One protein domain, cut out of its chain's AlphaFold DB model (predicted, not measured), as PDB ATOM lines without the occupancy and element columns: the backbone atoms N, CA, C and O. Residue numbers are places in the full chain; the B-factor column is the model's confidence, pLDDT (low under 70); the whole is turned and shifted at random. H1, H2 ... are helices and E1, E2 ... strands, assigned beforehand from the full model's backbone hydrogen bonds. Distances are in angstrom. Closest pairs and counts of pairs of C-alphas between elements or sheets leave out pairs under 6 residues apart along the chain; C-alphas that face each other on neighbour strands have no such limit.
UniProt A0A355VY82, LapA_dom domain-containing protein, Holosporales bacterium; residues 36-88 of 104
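AT A GLANCE: This is residues 36 to 88 of the 104 residues of the protein "LapA_dom domain-containing protein" of Holosporales bacterium (UniProt A0A355VY82). A long straight helix, H2, makes the long arm of an L- or T-like shape, with a small head at its first end: the hairpin E1 and E2 set crosswise, and short helix H1 beside the start of H2. Residues 66 to 88 of H2 stick out free. The 53 printed residues run H1, E1, E2, H2, a mixed class with an antiparallel sheet E1 - E2. The whole is extended and flat, with radius of gyration of the C-alphas 16.5 A and spans 48 by 29 by 11 A.

IN THESE COORDINATES: Find C-alpha 36 at (198.198, 247.293, 271.881), where H1, residues 36 to 40, begins, 6.0 A long. Next come E1, residues 44 to 48, 12.6 A, and E2, residues 55 to 59, 12.7 A. H2, residues 60 to 88, runs 42.5 A to C-alpha 88 at (189.891, 220.842, 302.281).

HOW THE PARTS SIT: H1 touches H2 through residues 60 to 64 of H2 alone; the closest C-alphas, of Ala 38 and Ser 61, are 6.0 A apart. H1 and E2 are apart. E1 and E2 are antiparallel at 150 degrees; look for N 47 and O 56, within hydrogen-bond range at 2.9 A. In H1 and H2 every O i to N i+4 pair is within that range.

THE WHOLE: The C-alphas farthest apart, of His 43 and Phe 88, are 48.6 A apart. The printed part has no cut, and no link is long. Mean pLDDT of the printed part is 70.4; residues 36 to 47, 49 to 52, 54 to 62 and 85 to 88 are under 70.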
ATOM      1  N   VAL A  36     198.073 246.206 272.862       69.12
ATOM      2  CA  VAL A  36     198.198 247.293 271.881       69.12
ATOM      3  C   VAL A  36     199.636 247.390 271.380       69.12
ATOM      4  O   VAL A  36     199.845 247.477 270.172       69.12
ATOM      5  N   PHE A  37     200.625 247.302 272.277       66.00
ATOM      6  CA  PHE A  37     202.044 247.261 271.920       66.00
ATOM      7  C   PHE A  37     202.359 246.097 270.971       66.00
ATOM      8  O   PHE A  37     203.081 246.287 269.995       66.00
ATOM      9  N   ALA A  38     201.753 244.930 271.196       63.03
ATOM     10  CA  ALA A  38     201.849 243.759 270.329       63.03
ATOM     11  C   ALA A  38     201.400 244.004 268.904       63.03
ATOM     12  O   ALA A  38     202.115 243.707 267.953       63.03
ATOM     13  N   VAL A  39     200.179 244.517 268.781       65.00
ATOM     14  CA  VAL A  39     199.498 244.681 267.505       65.00
ATOM     15  C   VAL A  39     200.190 245.779 266.710       65.00
ATOM     16  O   VAL A  39     200.454 245.607 265.523       65.00
ATOM     17  N   LYS A  40     200.565 246.879 267.377       61.84
ATOM     18  CA  LYS A  40     201.336 247.970 266.769       61.84
ATOM     19  C   LYS A  40     202.721 247.531 266.313       61.84
ATOM     20  O   LYS A  40     203.156 247.986 265.265       61.84
ATOM     21  N   ASN A  41     203.394 246.672 267.076       61.69
ATOM     22  CA  ASN A  41     204.733 246.185 266.751       61.69
ATOM     23  C   ASN A  41     204.696 244.782 266.131       61.69
ATOM     24  O   ASN A  41     205.647 244.019 266.265       61.69
ATOM     25  N   SER A  42     203.626 244.431 265.410       62.91
ATOM     26  CA  SER A  42     203.434 243.107 264.802       62.91
ATOM     27  C   SER A  42     204.253 242.881 263.527       62.91
ATOM     28  O   SER A  42     203.803 242.228 262.584       62.91
ATOM     29  N   HIS A  43     205.463 243.428 263.496       61.12
ATOM     30  CA  HIS A  43     206.436 243.194 262.445       61.12
ATOM     31  C   HIS A  43     207.041 241.794 262.610       61.12
ATOM     32  O   HIS A  43     207.042 241.222 263.703       61.12
ATOM     33  N   VAL A  44     207.524 241.214 261.511       63.12
ATOM     34  CA  VAL A  44     208.228 239.928 261.543       63.12
ATOM     35  C   VAL A  44     209.581 240.178 262.203       63.12
ATOM     36  O   VAL A  44     210.477 240.745 261.579       63.12
ATOM     37  N   VAL A  45     209.711 239.818 263.479       63.78
ATOM     38  CA  VAL A  45     210.958 239.975 264.232       63.78
ATOM     39  C   VAL A  45     211.657 238.621 264.259       63.78
ATOM     40  O   VAL A  45     211.040 237.596 264.553       63.78
ATOM     41  N   ALA A  46     212.943 238.607 263.909       65.88
ATOM     42  CA  ALA A  46     213.779 237.434 264.108       65.88
ATOM     43  C   ALA A  46     214.064 237.309 265.608       65.88
ATOM     44  O   ALA A  46     214.674 238.198 266.199       65.88
ATOM     45  N   ILE A  47     213.560 236.245 266.229       62.47
ATOM     46  CA  ILE A  47     213.871 235.920 267.619       62.47
ATOM     47  C   ILE A  47     214.995 234.891 267.610       62.47
ATOM     48  O   ILE A  47     214.801 233.760 267.157       62.47
ATOM     49  N   ASP A  48     216.151 235.305 268.123       70.50
ATOM     50  CA  ASP A  48     217.303 234.447 268.373       70.50
ATOM     51  C   ASP A  48     217.235 233.908 269.809       70.50
ATOM     52  O   ASP A  48     217.281 234.661 270.785       70.50
ATOM     53  N   LEU A  49     217.093 232.588 269.948       68.38
ATOM     54  CA  LEU A  49     216.952 231.912 271.241       68.38
ATOM     55  C   LEU A  49     218.317 231.580 271.855       68.38
ATOM     56  O   LEU A  49     218.703 230.422 271.957       68.38
ATOM     57  N   TRP A  50     219.064 232.587 272.302       63.88
ATOM     58  CA  TRP A  50     220.352 232.347 272.960       63.88
ATOM     59  C   TRP A  50     220.190 231.497 274.241       63.88
ATOM     60  O   TRP A  50     219.294 231.794 275.037       63.88
ATOM     61  N   PRO A  51     221.018 230.454 274.491       65.38
ATOM     62  CA  PRO A  51     222.280 230.064 273.833       65.38
ATOM     63  C   PRO A  51     222.156 229.102 272.630       65.38
ATOM     64  O   PRO A  51     223.168 228.629 272.117       65.38
ATOM     65  N   LEU A  52     220.943 228.782 272.177       69.44
ATOM     66  CA  LEU A  52     220.695 227.913 271.025       69.44
ATOM     67  C   LEU A  52     220.707 228.724 269.708       69.44
ATOM     68  O   LEU A  52     220.089 229.783 269.629       69.44
ATOM     69  N   PRO A  53     221.324 228.228 268.619       72.25
ATOM     70  CA  PRO A  53     221.337 228.905 267.319       72.25
ATOM     71  C   PRO A  53     220.020 228.701 266.541       72.25
ATOM     72  O   PRO A  53     220.035 228.464 265.334       72.25
ATOM     73  N   LEU A  54     218.869 228.731 267.221       68.31
ATOM     74  CA  LEU A  54     217.566 228.682 266.560       68.31
ATOM     75  C   LEU A  54     217.069 230.100 266.295       68.31
ATOM     76  O   LEU A  54     216.857 230.874 267.229       68.31
ATOM     77  N   GLN A  55     216.838 230.391 265.015       66.19
ATOM     78  CA  GLN A  55     216.238 231.640 264.561       66.19
ATOM     79  C   GLN A  55     214.789 231.393 264.172       66.19
ATOM     80  O   GLN A  55     214.501 230.687 263.200       66.19
ATOM     81  N   PHE A  56     213.863 232.004 264.901       65.19
ATOM     82  CA  PHE A  56     212.449 231.943 264.570       65.19
ATOM     83  C   PHE A  56     211.998 233.285 264.003       65.19
ATOM     84  O   PHE A  56     212.014 234.307 264.687       65.19
ATOM     85  N   LYS A  57     211.574 233.291 262.735       64.88
ATOM     86  CA  LYS A  57     210.895 234.440 262.123       64.88
ATOM     87  C   LYS A  57     209.416 234.348 262.459       64.88
ATOM     88  O   LYS A  57     208.642 233.746 261.718       64.88
ATOM     89  N   LEU A  58     209.046 234.892 263.612       68.25
ATOM     90  CA  LEU A  58     207.670 234.874 264.092       68.25
ATOM     91  C   LEU A  58     207.099 236.284 264.072       68.25
ATOM     92  O   LEU A  58     207.772 237.272 264.371       68.25
ATOM     93  N   THR A  59     205.825 236.374 263.718       66.94
ATOM     94  CA  THR A  59     205.069 237.612 263.859       66.94
ATOM     95  C   THR A  59     204.863 237.889 265.347       66.94
ATOM     96  O   THR A  59     204.486 236.981 266.093       66.94
ATOM     97  N   LEU A  60     205.079 239.133 265.790       67.88
ATOM     98  CA  LEU A  60     204.967 239.501 267.210       67.88
ATOM     99  C   LEU A  60     203.588 239.162 267.812       67.88
ATOM    100  O   LEU A  60     203.488 238.856 269.000       67.88
ATOM    101  N   SER A  61     202.537 239.123 266.987       64.06
ATOM    102  CA  SER A  61     201.209 238.631 267.372       64.06
ATOM    103  C   SER A  61     201.232 237.230 267.995       64.06
ATOM    104  O   SER A  61     200.531 236.995 268.977       64.06
ATOM    105  N   LEU A  62     202.063 236.310 267.491       69.56
ATOM    106  CA  LEU A  62     202.155 234.937 267.994       69.56
ATOM    107  C   LEU A  62     202.808 234.885 269.380       69.56
ATOM    108  O   LEU A  62     202.349 234.168 270.267       69.56
ATOM    109  N   VAL A  63     203.847 235.698 269.581       70.06
ATOM    110  CA  VAL A  63     204.558 235.830 270.863       70.06
ATOM    111  C   VAL A  63     203.633 236.403 271.931       70.06
ATOM    112  O   VAL A  63     203.645 235.966 273.082       70.06
ATOM    113  N   LEU A  64     202.786 237.353 271.547       71.50
ATOM    114  CA  LEU A  64     201.856 238.000 272.459       71.50
ATOM    115  C   LEU A  64     200.622 237.178 272.777       71.50
ATOM    116  O   LEU A  64     200.239 237.131 273.943       71.50
ATOM    117  N   ILE A  65     200.069 236.448 271.809       73.62
ATOM    118  CA  ILE A  65     199.053 235.428 272.092       73.62
ATOM    119  C   ILE A  65     199.638 234.353 273.013       73.62
ATOM    120  O   ILE A  65     198.992 233.983 273.989       73.62
ATOM    121  N   GLY A  66     200.875 233.905 272.768       76.00
ATOM    122  CA  GLY A  66     201.569 232.954 273.637       76.00
ATOM    123  C   GLY A  66     201.753 233.482 275.061       76.00
ATOM    124  O   GLY A  66     201.389 232.814 276.024       76.00
ATOM    125  N   THR A  67     202.239 234.714 275.210       74.44
ATOM    126  CA  THR A  67     202.427 235.356 276.522       74.44
ATOM    127  C   THR A  67     201.098 235.538 277.252       74.44
ATOM    128  O   THR A  67     200.995 235.244 278.443       74.44
ATOM    129  N   PHE A  68     200.054 235.968 276.539       74.31
ATOM    130  CA  PHE A  68     198.720 236.126 277.105       74.31
ATOM    131  C   PHE A  68     198.125 234.780 277.527       74.31
ATOM    132  O   PHE A  68     197.575 234.672 278.620       74.31
ATOM    133  N   ALA A  69     198.297 233.735 276.713       76.56
ATOM    134  CA  ALA A  69     197.874 232.380 277.044       76.56
ATOM    135  C   ALA A  69     198.588 231.865 278.301       76.56
ATOM    136  O   ALA A  69     197.933 231.356 279.204       76.56
ATOM    137  N   VAL A  70     199.905 232.061 278.421       77.62
ATOM    138  CA  VAL A  70     200.673 231.675 279.618       77.62
ATOM    139  C   VAL A  70     200.215 232.459 280.854       77.62
ATOM    140  O   VAL A  70     200.026 231.877 281.926       77.62
ATOM    141  N   GLY A  71     199.976 233.766 280.720       74.88
ATOM    142  CA  GLY A  71     199.432 234.600 281.795       74.88
ATOM    143  C   GLY A  71     198.037 234.149 282.246       74.88
ATOM    144  O   GLY A  71     197.780 234.005 283.440       74.88
ATOM    145  N   ALA A  72     197.147 233.853 281.298       76.31
ATOM    146  CA  ALA A  72     195.801 233.364 281.579       76.31
ATOM    147  C   ALA A  72     195.819 231.975 282.234       76.31
ATOM    148  O   ALA A  72     195.107 231.747 283.212       76.31
ATOM    149  N   LEU A  73     196.662 231.064 281.739       83.06
ATOM    150  CA  LEU A  73     196.816 229.723 282.297       83.06
ATOM    151  C   LEU A  73     197.376 229.771 283.716       83.06
ATOM    152  O   LEU A  73     196.800 229.158 284.608       83.06
ATOM    153  N   SER A  74     198.445 230.533 283.957       78.81
ATOM    154  CA  SER A  74     199.031 230.672 285.297       78.81
ATOM    155  C   SER A  74     198.049 231.303 286.288       78.81
ATOM    156  O   SER A  74     197.836 230.756 287.371       78.81
ATOM    157  N   GLY A  75     197.378 232.394 285.903       76.19
ATOM    158  CA  GLY A  75     196.352 233.042 286.722       76.19
ATOM    159  C   GLY A  75     195.162 232.127 287.023       76.19
ATOM    160  O   GLY A  75     194.733 232.022 288.175       76.19
ATOM    161  N   GLY A  76     194.661 231.413 286.013       80.44
ATOM    162  CA  GLY A  76     193.593 230.426 286.170       80.44
ATOM    163  C   GLY A  76     193.993 229.280 287.101       80.44
ATOM    164  O   GLY A  76     193.225 228.917 287.992       80.44
ATOM    165  N   LEU A  77     195.218 228.768 286.961       82.56
ATOM    166  CA  LEU A  77     195.752 227.689 287.793       82.56
ATOM    167  C   LEU A  77     195.886 228.121 289.262       82.56
ATOM    168  O   LEU A  77     195.472 227.389 290.158       82.56
ATOM    169  N   LEU A  78     196.380 229.336 289.520       80.19
ATOM    170  CA  LEU A  78     196.471 229.927 290.863       80.19
ATOM    171  C   LEU A  78     195.097 230.033 291.542       80.19
ATOM    172  O   LEU A  78     194.943 229.681 292.716       80.19
ATOM    173  N   VAL A  79     194.078 230.485 290.805       82.69
ATOM    174  CA  VAL A  79     192.697 230.549 291.310       82.69
ATOM    175  C   VAL A  79     192.158 229.148 291.580       82.69
ATOM    176  O   VAL A  79     191.543 228.920 292.625       82.69
ATOM    177  N   TRP A  80     192.409 228.203 290.676       80.56
ATOM    178  CA  TRP A  80     191.950 226.824 290.803       80.56
ATOM    179  C   TRP A  80     192.531 226.137 292.046       80.56
ATOM    180  O   TRP A  80     191.777 225.581 292.849       80.56
ATOM    181  N   ILE A  81     193.836 226.291 292.289       81.44
ATOM    182  CA  ILE A  81     194.518 225.790 293.492       81.44
ATOM    183  C   ILE A  81     193.941 226.442 294.761       81.44
ATOM    184  O   ILE A  81     193.657 225.754 295.742       81.44
ATOM    185  N   SER A  82     193.682 227.756 294.743       72.69
ATOM    186  CA  SER A  82     193.083 228.464 295.887       72.69
ATOM    187  C   SER A  82     191.678 227.951 296.238       72.69
ATOM    188  O   SER A  82     191.318 227.875 297.413       72.69
ATOM    189  N   GLN A  83     190.874 227.578 295.238       76.50
ATOM    190  CA  GLN A  83     189.529 227.029 295.447       76.50
ATOM    191  C   GLN A  83     189.561 225.590 295.971       76.50
ATOM    192  O   GLN A  83     188.780 225.245 296.860       76.50
ATOM    193  N   ILE A  84     190.490 224.775 295.470       75.75
ATOM    194  CA  ILE A  84     190.765 223.420 295.965       75.75
ATOM    195  C   ILE A  84     191.140 223.483 297.450       75.75
ATOM    196  O   ILE A  84     190.485 222.844 298.270       75.75
ATOM    197  N   SER A  85     192.081 224.347 297.838       65.69
ATOM    198  CA  SER A  85     192.530 224.474 299.233       65.69
ATOM    199  C   SER A  85     191.410 224.866 300.212       65.69
ATOM    200  O   SER A  85     191.367 224.376 301.339       65.69
ATOM    201  N   LYS A  86     190.453 225.702 299.782       65.19
ATOM    202  CA  LYS A  86     189.300 226.123 300.606       65.19
ATOM    203  C   LYS A  86     188.275 225.016 300.840       65.19
ATOM    204  O   LYS A  86     187.513 225.094 301.799       65.19
ATOM    205  N   ARG A  87     188.234 223.996 299.978       63.28
ATOM    206  CA  ARG A  87     187.359 222.830 300.169       63.28
ATOM    207  C   ARG A  87     187.917 221.841 301.190       63.28
ATOM    208  O   ARG A  87     187.125 221.209 301.878       63.28
ATOM    209  N   PHE A  88     189.240 221.751 301.327       62.03
ATOM    210  CA  PHE A  88     189.891 220.842 302.281       62.03
ATOM    211  C   PHE A  88     190.025 221.422 303.697       62.03
ATOM    212  O   PHE A  88     190.161 220.666 304.651       62.03
TER     213      PHE A  88